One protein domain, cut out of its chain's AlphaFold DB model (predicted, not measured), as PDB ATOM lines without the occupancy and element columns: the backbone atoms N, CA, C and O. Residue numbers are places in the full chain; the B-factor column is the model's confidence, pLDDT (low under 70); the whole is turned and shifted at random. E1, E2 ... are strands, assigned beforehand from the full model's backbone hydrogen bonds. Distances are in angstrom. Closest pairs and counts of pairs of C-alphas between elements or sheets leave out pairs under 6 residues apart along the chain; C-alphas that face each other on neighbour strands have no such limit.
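What this domain is: This is residues 333 to 387 of the 634 residues of an uncharacterized protein of Levilactobacillus suantsaii (UniProt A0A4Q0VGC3). A slender, loosely joined rod of strands is laid down as the printed part runs back and forth along its length: E1 goes one way, E2 and residues 356 to 361 return, E3 and E4 go the first way again, and E5 returns. E2 and E4 lie side by side as one small sheet, E5 pairs with E3 at one end of the rod, and E1 runs along another side, pairing with no named strand. The 55 printed residues hold five named strands in the order E1 to E5 and no named helix, an all strand class with two antiparallel sheets, E2 - E4 and E3 - E5. The whole is only just loose, close to compact, with a radius of gyration of the C-alphas of 12.3 A and spans of 36 by 18 by 14 A.

How they stand to each other: E1, residues 337 to 346, bends by 51 degrees at residue 340. E2, residues 351 to 355, is antiparallel to E4, residues 368 to 372, at 156 degrees; N 352 and O 371 are within hydrogen-bond range at 2.8 A, and C-alphas 355 and 368 face each other at 4.4 A. E1 and E4 are near each other, while E1 and E2 are apart. E3, residues 362 to 364, is antiparallel to E5, residues 378 to 386, at 146 degrees, with N 363 and O 385 within hydrogen-bond range at 2.8 A. The closest C-alphas of E1 and E5 are those of Ala 338 and Tyr 384, 7.0 A apart. For E4 and E5 they are those of Val 369 and Tyr 380, 7.6 A apart.

Where its parts are: E1 begins with C-alpha 337 at (-27.680, -18.159, -22.685) and is 24.5 A long. E2 measures 13.3 A, E3 6.7 A and E4 12.6 A. E5 is 26.8 A long and ends with C-alpha 386 at (-26.334, -12.579, -35.628).

The domain as a whole: The two C-alphas farthest apart, those of Asp 349 and Thr 387, are 36.5 A from each other. The printed part has no cut; its links are tight but for the short one from E2 to E3. The mean pLDDT of the printed part is 79.3, with residues 348 to 350, 360 and 376 under 70.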
ATOM      1  N   PRO A 333     -31.169 -13.983 -29.095       80.44
ATOM      2  CA  PRO A 333     -32.486 -13.408 -29.385       80.44
ATOM      3  C   PRO A 333     -33.649 -14.361 -29.082       80.44
ATOM      4  O   PRO A 333     -34.780 -13.916 -28.925       80.44
ATOM      5  N   ASP A 334     -33.375 -15.664 -28.997       73.94
ATOM      6  CA  ASP A 334     -34.324 -16.707 -28.592       73.94
ATOM      7  C   ASP A 334     -34.423 -16.880 -27.061       73.94
ATOM      8  O   ASP A 334     -35.156 -17.741 -26.576       73.94
ATOM      9  N   GLY A 335     -33.694 -16.063 -26.292       73.31
ATOM     10  CA  GLY A 335     -33.669 -16.074 -24.831       73.31
ATOM     11  C   GLY A 335     -32.673 -17.058 -24.210       73.31
ATOM     12  O   GLY A 335     -32.486 -17.020 -22.987       73.31
ATOM     13  N   SER A 336     -32.010 -17.899 -25.011       76.75
ATOM     14  CA  SER A 336     -30.986 -18.831 -24.528       76.75
ATOM     15  C   SER A 336     -29.704 -18.110 -24.085       76.75
ATOM     16  O   SER A 336     -29.461 -16.955 -24.436       76.75
ATOM     17  N   GLU A 337     -28.893 -18.759 -23.248       80.12
ATOM     18  CA  GLU A 337     -27.680 -18.159 -22.685       80.12
ATOM     19  C   GLU A 337     -26.571 -18.043 -23.746       80.12
ATOM     20  O   GLU A 337     -26.127 -19.036 -24.319       80.12
ATOM     21  N   ALA A 338     -26.108 -16.816 -23.999       73.38
ATOM     22  CA  ALA A 338     -25.024 -16.524 -24.937       73.38
ATOM     23  C   ALA A 338     -23.638 -16.627 -24.274       73.38
ATOM     24  O   ALA A 338     -22.655 -16.978 -24.928       73.38
ATOM     25  N   ALA A 339     -23.551 -16.299 -22.982       79.88
ATOM     26  CA  ALA A 339     -22.349 -16.407 -22.159       79.88
ATOM     27  C   ALA A 339     -22.725 -16.485 -20.663       79.88
ATOM     28  O   ALA A 339     -23.796 -15.994 -20.307       79.88
ATOM     29  N   PRO A 340     -21.841 -17.019 -19.793       80.88
ATOM     30  CA  PRO A 340     -22.099 -17.126 -18.357       80.88
ATOM     31  C   PRO A 340     -22.546 -15.806 -17.726       80.88
ATOM     32  O   PRO A 340     -21.874 -14.783 -17.894       80.88
ATOM     33  N   THR A 341     -23.650 -15.841 -16.975       82.38
ATOM     34  CA  THR A 341     -24.130 -14.687 -16.191       82.38
ATOM     35  C   THR A 341     -23.031 -14.165 -15.266       82.38
ATOM     36  O   THR A 341     -22.363 -14.933 -14.572       82.38
ATOM     37  N   ARG A 342     -22.843 -12.843 -15.245       81.06
ATOM     38  CA  ARG A 342     -21.821 -12.190 -14.422       81.06
ATOM     39  C   ARG A 342     -22.450 -11.516 -13.212       81.06
ATOM     40  O   ARG A 342     -23.216 -10.573 -13.372       81.06
ATOM     41  N   GLU A 343     -22.079 -11.967 -12.020       83.75
ATOM     42  CA  GLU A 343     -22.479 -11.352 -10.751       83.75
ATOM     43  C   GLU A 343     -21.452 -10.310 -10.297       83.75
ATOM     44  O   GLU A 343     -20.243 -10.499 -10.452       83.75
ATOM     45  N   LEU A 344     -21.943  -9.193  -9.767       81.06
ATOM     46  CA  LEU A 344     -21.172  -8.009  -9.404       81.06
ATOM     47  C   LEU A 344     -21.670  -7.452  -8.069       81.06
ATOM     48  O   LEU A 344     -22.855  -7.552  -7.748       81.06
ATOM     49  N   GLN A 345     -20.774  -6.824  -7.314       78.88
ATOM     50  CA  GLN A 345     -21.092  -6.118  -6.073       78.88
ATOM     51  C   GLN A 345     -20.483  -4.715  -6.095       78.88
ATOM     52  O   GLN A 345     -19.433  -4.506  -6.702       78.88
ATOM     53  N   GLY A 346     -21.143  -3.766  -5.436       75.62
ATOM     54  CA  GLY A 346     -20.696  -2.378  -5.339       75.62
ATOM     55  C   GLY A 346     -21.565  -1.547  -4.396       75.62
ATOM     56  O   GLY A 346     -22.438  -2.081  -3.710       75.62
ATOM     57  N   SER A 347     -21.314  -0.238  -4.355       72.50
ATOM     58  CA  SER A 347     -22.047   0.741  -3.534       72.50
ATOM     59  C   SER A 347     -22.792   1.759  -4.404       72.50
ATOM     60  O   SER A 347     -22.376   2.041  -5.526       72.50
ATOM     61  N   SER A 348     -23.887   2.338  -3.898       69.94
ATOM     62  CA  SER A 348     -24.810   3.208  -4.654       69.94
ATOM     63  C   SER A 348     -24.190   4.473  -5.258       69.94
ATOM     64  O   SER A 348     -24.769   5.078  -6.156       69.94
ATOM     65  N   ASP A 349     -23.029   4.884  -4.759       67.69
ATOM     66  CA  ASP A 349     -22.218   6.005  -5.237       67.69
ATOM     67  C   ASP A 349     -21.237   5.618  -6.360       67.69
ATOM     68  O   ASP A 349     -20.513   6.470  -6.875       67.69
ATOM     69  N   GLN A 350     -21.223   4.348  -6.772       66.44
ATOM     70  CA  GLN A 350     -20.304   3.811  -7.767       66.44
ATOM     71  C   GLN A 350     -21.007   3.456  -9.080       66.44
ATOM     72  O   GLN A 350     -22.153   3.003  -9.117       66.44
ATOM     73  N   ALA A 351     -20.266   3.614 -10.175       73.12
ATOM     74  CA  ALA A 351     -20.642   3.114 -11.487       73.12
ATOM     75  C   ALA A 351     -19.439   2.439 -12.149       73.12
ATOM     76  O   ALA A 351     -18.315   2.930 -12.059       73.12
ATOM     77  N   MET A 352     -19.688   1.329 -12.838       73.06
ATOM     78  CA  MET A 352     -18.665   0.493 -13.461       73.06
ATOM     79  C   MET A 352     -19.012   0.231 -14.924       73.06
ATOM     80  O   MET A 352     -20.177   0.049 -15.272       73.06
ATOM     81  N   ALA A 353     -18.003   0.188 -15.796       77.88
ATOM     82  CA  ALA A 353     -18.173  -0.157 -17.204       77.88
ATOM     83  C   ALA A 353     -17.686  -1.589 -17.453       77.88
ATOM     84  O   ALA A 353     -16.486  -1.856 -17.515       77.88
ATOM     85  N   ILE A 354     -18.623  -2.525 -17.599       77.94
ATOM     86  CA  ILE A 354     -18.317  -3.945 -17.764       77.94
ATOM     87  C   ILE A 354     -18.366  -4.320 -19.240       77.94
ATOM     88  O   ILE A 354     -19.407  -4.225 -19.882       77.94
ATOM     89  N   THR A 355     -17.239  -4.775 -19.785       82.12
ATOM     90  CA  THR A 355     -17.170  -5.226 -21.182       82.12
ATOM     91  C   THR A 355     -17.888  -6.565 -21.353       82.12
ATOM     92  O   THR A 355     -17.612  -7.516 -20.616       82.12
ATOM     93  N   SER A 356     -18.787  -6.641 -22.334       81.25
ATOM     94  CA  SER A 356     -19.526  -7.861 -22.670       81.25
ATOM     95  C   SER A 356     -18.599  -8.930 -23.283       81.25
ATOM     96  O   SER A 356     -17.703  -8.583 -24.062       81.25
ATOM     97  N   PRO A 357     -18.779 -10.226 -22.957       75.12
ATOM     98  CA  PRO A 357     -18.009 -11.324 -23.533       75.12
ATOM     99  C   PRO A 357     -18.068 -11.372 -25.062       75.12
ATOM    100  O   PRO A 357     -18.994 -10.899 -25.709       75.12
ATOM    101  N   THR A 358     -17.062 -11.987 -25.676       81.31
ATOM    102  CA  THR A 358     -17.117 -12.260 -27.116       81.31
ATOM    103  C   THR A 358     -17.813 -13.594 -27.354       81.31
ATOM    104  O   THR A 358     -17.311 -14.629 -26.919       81.31
ATOM    105  N   VAL A 359     -18.925 -13.572 -28.089       71.94
ATOM    106  CA  VAL A 359     -19.665 -14.763 -28.531       71.94
ATOM    107  C   VAL A 359     -19.466 -14.914 -30.039       71.94
ATOM    108  O   VAL A 359     -19.563 -13.940 -30.780       71.94
ATOM    109  N   ALA A 360     -19.096 -16.108 -30.507       67.94
ATOM    110  CA  ALA A 360     -18.797 -16.334 -31.922       67.94
ATOM    111  C   ALA A 360     -20.042 -16.098 -32.789       67.94
ATOM    112  O   ALA A 360     -21.114 -16.561 -32.434       67.94
ATOM    113  N   ASP A 361     -19.887 -15.399 -33.915       71.62
ATOM    114  CA  ASP A 361     -20.943 -15.091 -34.897       71.62
ATOM    115  C   ASP A 361     -22.089 -14.182 -34.404       71.62
ATOM    116  O   ASP A 361     -22.906 -13.738 -35.219       71.62
ATOM    117  N   TYR A 362     -22.089 -13.776 -33.131       77.06
ATOM    118  CA  TYR A 362     -23.040 -12.817 -32.573       77.06
ATOM    119  C   TYR A 362     -22.365 -11.529 -32.082       77.06
ATOM    120  O   TYR A 362     -21.238 -11.530 -31.593       77.06
ATOM    121  N   THR A 363     -23.084 -10.414 -32.176       84.19
ATOM    122  CA  THR A 363     -22.670  -9.101 -31.677       84.19
ATOM    123  C   THR A 363     -23.621  -8.665 -30.559       84.19
ATOM    124  O   THR A 363     -24.827  -8.645 -30.802       84.19
ATOM    125  N   PRO A 364     -23.131  -8.319 -29.353       90.19
ATOM    126  CA  PRO A 364     -23.991  -7.796 -28.297       90.19
ATOM    127  C   PRO A 364     -24.544  -6.421 -28.686       90.19
ATOM    128  O   PRO A 364     -23.817  -5.591 -29.238       90.19
ATOM    129  N   ASP A 365     -25.802  -6.166 -28.343       85.88
ATOM    130  CA  ASP A 365     -26.437  -4.845 -28.392       85.88
ATOM    131  C   ASP A 365     -25.659  -3.811 -27.557       85.88
ATOM    132  O   ASP A 365     -25.504  -2.656 -27.954       85.88
ATOM    133  N   GLN A 366     -25.091  -4.256 -26.435       85.75
ATOM    134  CA  GLN A 366     -24.299  -3.460 -25.508       85.75
ATOM    135  C   GLN A 366     -22.886  -4.038 -25.382       85.75
ATOM    136  O   GLN A 366     -22.644  -5.024 -24.685       85.75
ATOM    137  N   LYS A 367     -21.908  -3.399 -26.039       78.44
ATOM    138  CA  LYS A 367     -20.481  -3.776 -25.940       78.44
ATOM    139  C   LYS A 367     -19.902  -3.542 -24.540       78.44
ATOM    140  O   LYS A 367     -19.018  -4.281 -24.108       78.44
ATOM    141  N   GLN A 368     -20.395  -2.519 -23.849       81.38
ATOM    142  CA  GLN A 368     -20.130  -2.266 -22.440       81.38
ATOM    143  C   GLN A 368     -21.454  -2.011 -21.733       81.38
ATOM    144  O   GLN A 368     -22.268  -1.220 -22.205       81.38
ATOM    145  N   VAL A 369     -21.641  -2.663 -20.595       81.62
ATOM    146  CA  VAL A 369     -22.770  -2.435 -19.701       81.62
ATOM    147  C   VAL A 369     -22.309  -1.467 -18.627       81.62
ATOM    148  O   VAL A 369     -21.385  -1.770 -17.868       81.62
ATOM    149  N   LYS A 370     -22.940  -0.293 -18.566       87.69
ATOM    150  CA  LYS A 370     -22.753   0.633 -17.450       87.69
ATOM    151  C   LYS A 370     -23.593   0.138 -16.277       87.69
ATOM    152  O   LYS A 370     -24.812   0.287 -16.275       87.69
ATOM    153  N   VAL A 371     -22.926  -0.469 -15.308       82.06
ATOM    154  CA  VAL A 371     -23.535  -0.967 -14.080       82.06
ATOM    155  C   VAL A 371     -23.502   0.143 -13.041       82.06
ATOM    156  O   VAL A 371     -22.452   0.721 -12.776       82.06
ATOM    157  N   ASP A 372     -24.660   0.442 -12.474       81.31
ATOM    158  CA  ASP A 372     -24.835   1.303 -11.314       81.31
ATOM    159  C   ASP A 372     -25.456   0.471 -10.190       81.31
ATOM    160  O   ASP A 372     -26.183  -0.494 -10.433       81.31
ATOM    161  N   PHE A 373     -25.160   0.845  -8.954       81.81
ATOM    162  CA  PHE A 373     -25.595   0.114  -7.765       81.81
ATOM    163  C   PHE A 373     -26.678   0.884  -7.000       81.81
ATOM    164  O   PHE A 373     -26.798   0.785  -5.782       81.81
ATOM    165  N   THR A 374     -27.465   1.691  -7.720       76.38
ATOM    166  CA  THR A 374     -28.497   2.563  -7.128       76.38
ATOM    167  C   THR A 374     -29.677   1.786  -6.539       76.38
ATOM    168  O   THR A 374     -30.356   2.287  -5.645       76.38
ATOM    169  N   ALA A 375     -29.906   0.557  -7.007       76.94
ATOM    170  CA  ALA A 375     -30.912  -0.361  -6.487       76.94
ATOM    171  C   ALA A 375     -30.244  -1.584  -5.840       76.94
ATOM    172  O   ALA A 375     -29.254  -2.101  -6.360       76.94
ATOM    173  N   LYS A 376     -30.820  -2.075  -4.733       68.94
ATOM    174  CA  LYS A 376     -30.455  -3.378  -4.164       68.94
ATOM    175  C   LYS A 376     -30.966  -4.464  -5.118       68.94
ATOM    176  O   LYS A 376     -32.171  -4.581  -5.300       68.94
ATOM    177  N   ASP A 377     -30.043  -5.194  -5.742       79.81
ATOM    178  CA  ASP A 377     -30.286  -6.295  -6.685       79.81
ATOM    179  C   ASP A 377     -30.817  -5.851  -8.064       79.81
ATOM    180  O   ASP A 377     -32.000  -5.959  -8.387       79.81
ATOM    181  N   LYS A 378     -29.909  -5.367  -8.922       84.94
ATOM    182  CA  LYS A 378     -30.233  -4.909 -10.286       84.94
ATOM    183  C   LYS A 378     -29.792  -5.908 -11.358       84.94
ATOM    184  O   LYS A 378     -28.676  -6.419 -11.334       84.94
ATOM    185  N   THR A 379     -30.657  -6.165 -12.337       88.00
ATOM    186  CA  THR A 379     -30.353  -7.058 -13.469       88.00
ATOM    187  C   THR A 379     -30.190  -6.259 -14.752       88.00
ATOM    188  O   THR A 379     -31.071  -5.490 -15.127       88.00
ATOM    189  N   TYR A 380     -29.080  -6.487 -15.444       87.81
ATOM    190  CA  TYR A 380     -28.793  -5.971 -16.774       87.81
ATOM    191  C   TYR A 380     -28.867  -7.121 -17.771       87.81
ATOM    192  O   TYR A 380     -28.369  -8.210 -17.494       87.81
ATOM    193  N   THR A 381     -29.473  -6.888 -18.930       89.69
ATOM    194  CA  THR A 381     -29.527  -7.884 -20.008       89.69
ATOM    195  C   THR A 381     -28.798  -7.345 -21.226       89.69
ATOM    196  O   THR A 381     -29.016  -6.200 -21.619       89.69
ATOM    197  N   VAL A 382     -27.937  -8.179 -21.802       90.88
ATOM    198  CA  VAL A 382     -27.240  -7.932 -23.065       90.88
ATOM    199  C   VAL A 382     -27.729  -8.963 -24.065       90.88
ATOM    200  O   VAL A 382     -27.561 -10.168 -23.848       90.88
ATOM    201  N   THR A 383     -28.313  -8.492 -25.159       88.12
ATOM    202  CA  THR A 383     -28.855  -9.350 -26.215       88.12
ATOM    203  C   THR A 383     -27.872  -9.440 -27.375       88.12
ATOM    204  O   THR A 383     -27.376  -8.437 -27.875       88.12
ATOM    205  N   TYR A 384     -27.575 -10.654 -27.821       86.19
ATOM    206  CA  TYR A 384     -26.604 -10.942 -28.872       86.19
ATOM    207  C   TYR A 384     -27.304 -11.176 -30.208       86.19
ATOM    208  O   TYR A 384     -28.139 -12.062 -30.319       86.19
ATOM    209  N   HIS A 385     -26.941 -10.433 -31.251       79.94
ATOM    210  CA  HIS A 385     -27.562 -10.514 -32.576       79.94
ATOM    211  C   HIS A 385     -26.634 -11.160 -33.621       79.94
ATOM    212  O   HIS A 385     -25.431 -10.906 -33.580       79.94
ATOM    213  N   PRO A 386     -27.148 -11.961 -34.579       79.31
ATOM    214  CA  PRO A 386     -26.334 -12.579 -35.628       79.31
ATOM    215  C   PRO A 386     -25.590 -11.546 -36.484       79.31
ATOM    216  O   PRO A 386     -26.155 -10.535 -36.904       79.31
ATOM    217  N   THR A 387     -24.325 -11.814 -36.792       73.50
ATOM    218  CA  THR A 387     -23.469 -10.887 -37.544       73.50
ATOM    219  C   THR A 387     -23.679 -11.068 -39.056       73.50
ATOM    220  O   THR A 387     -23.334 -12.107 -39.619       73.50
TER     221      THR A 387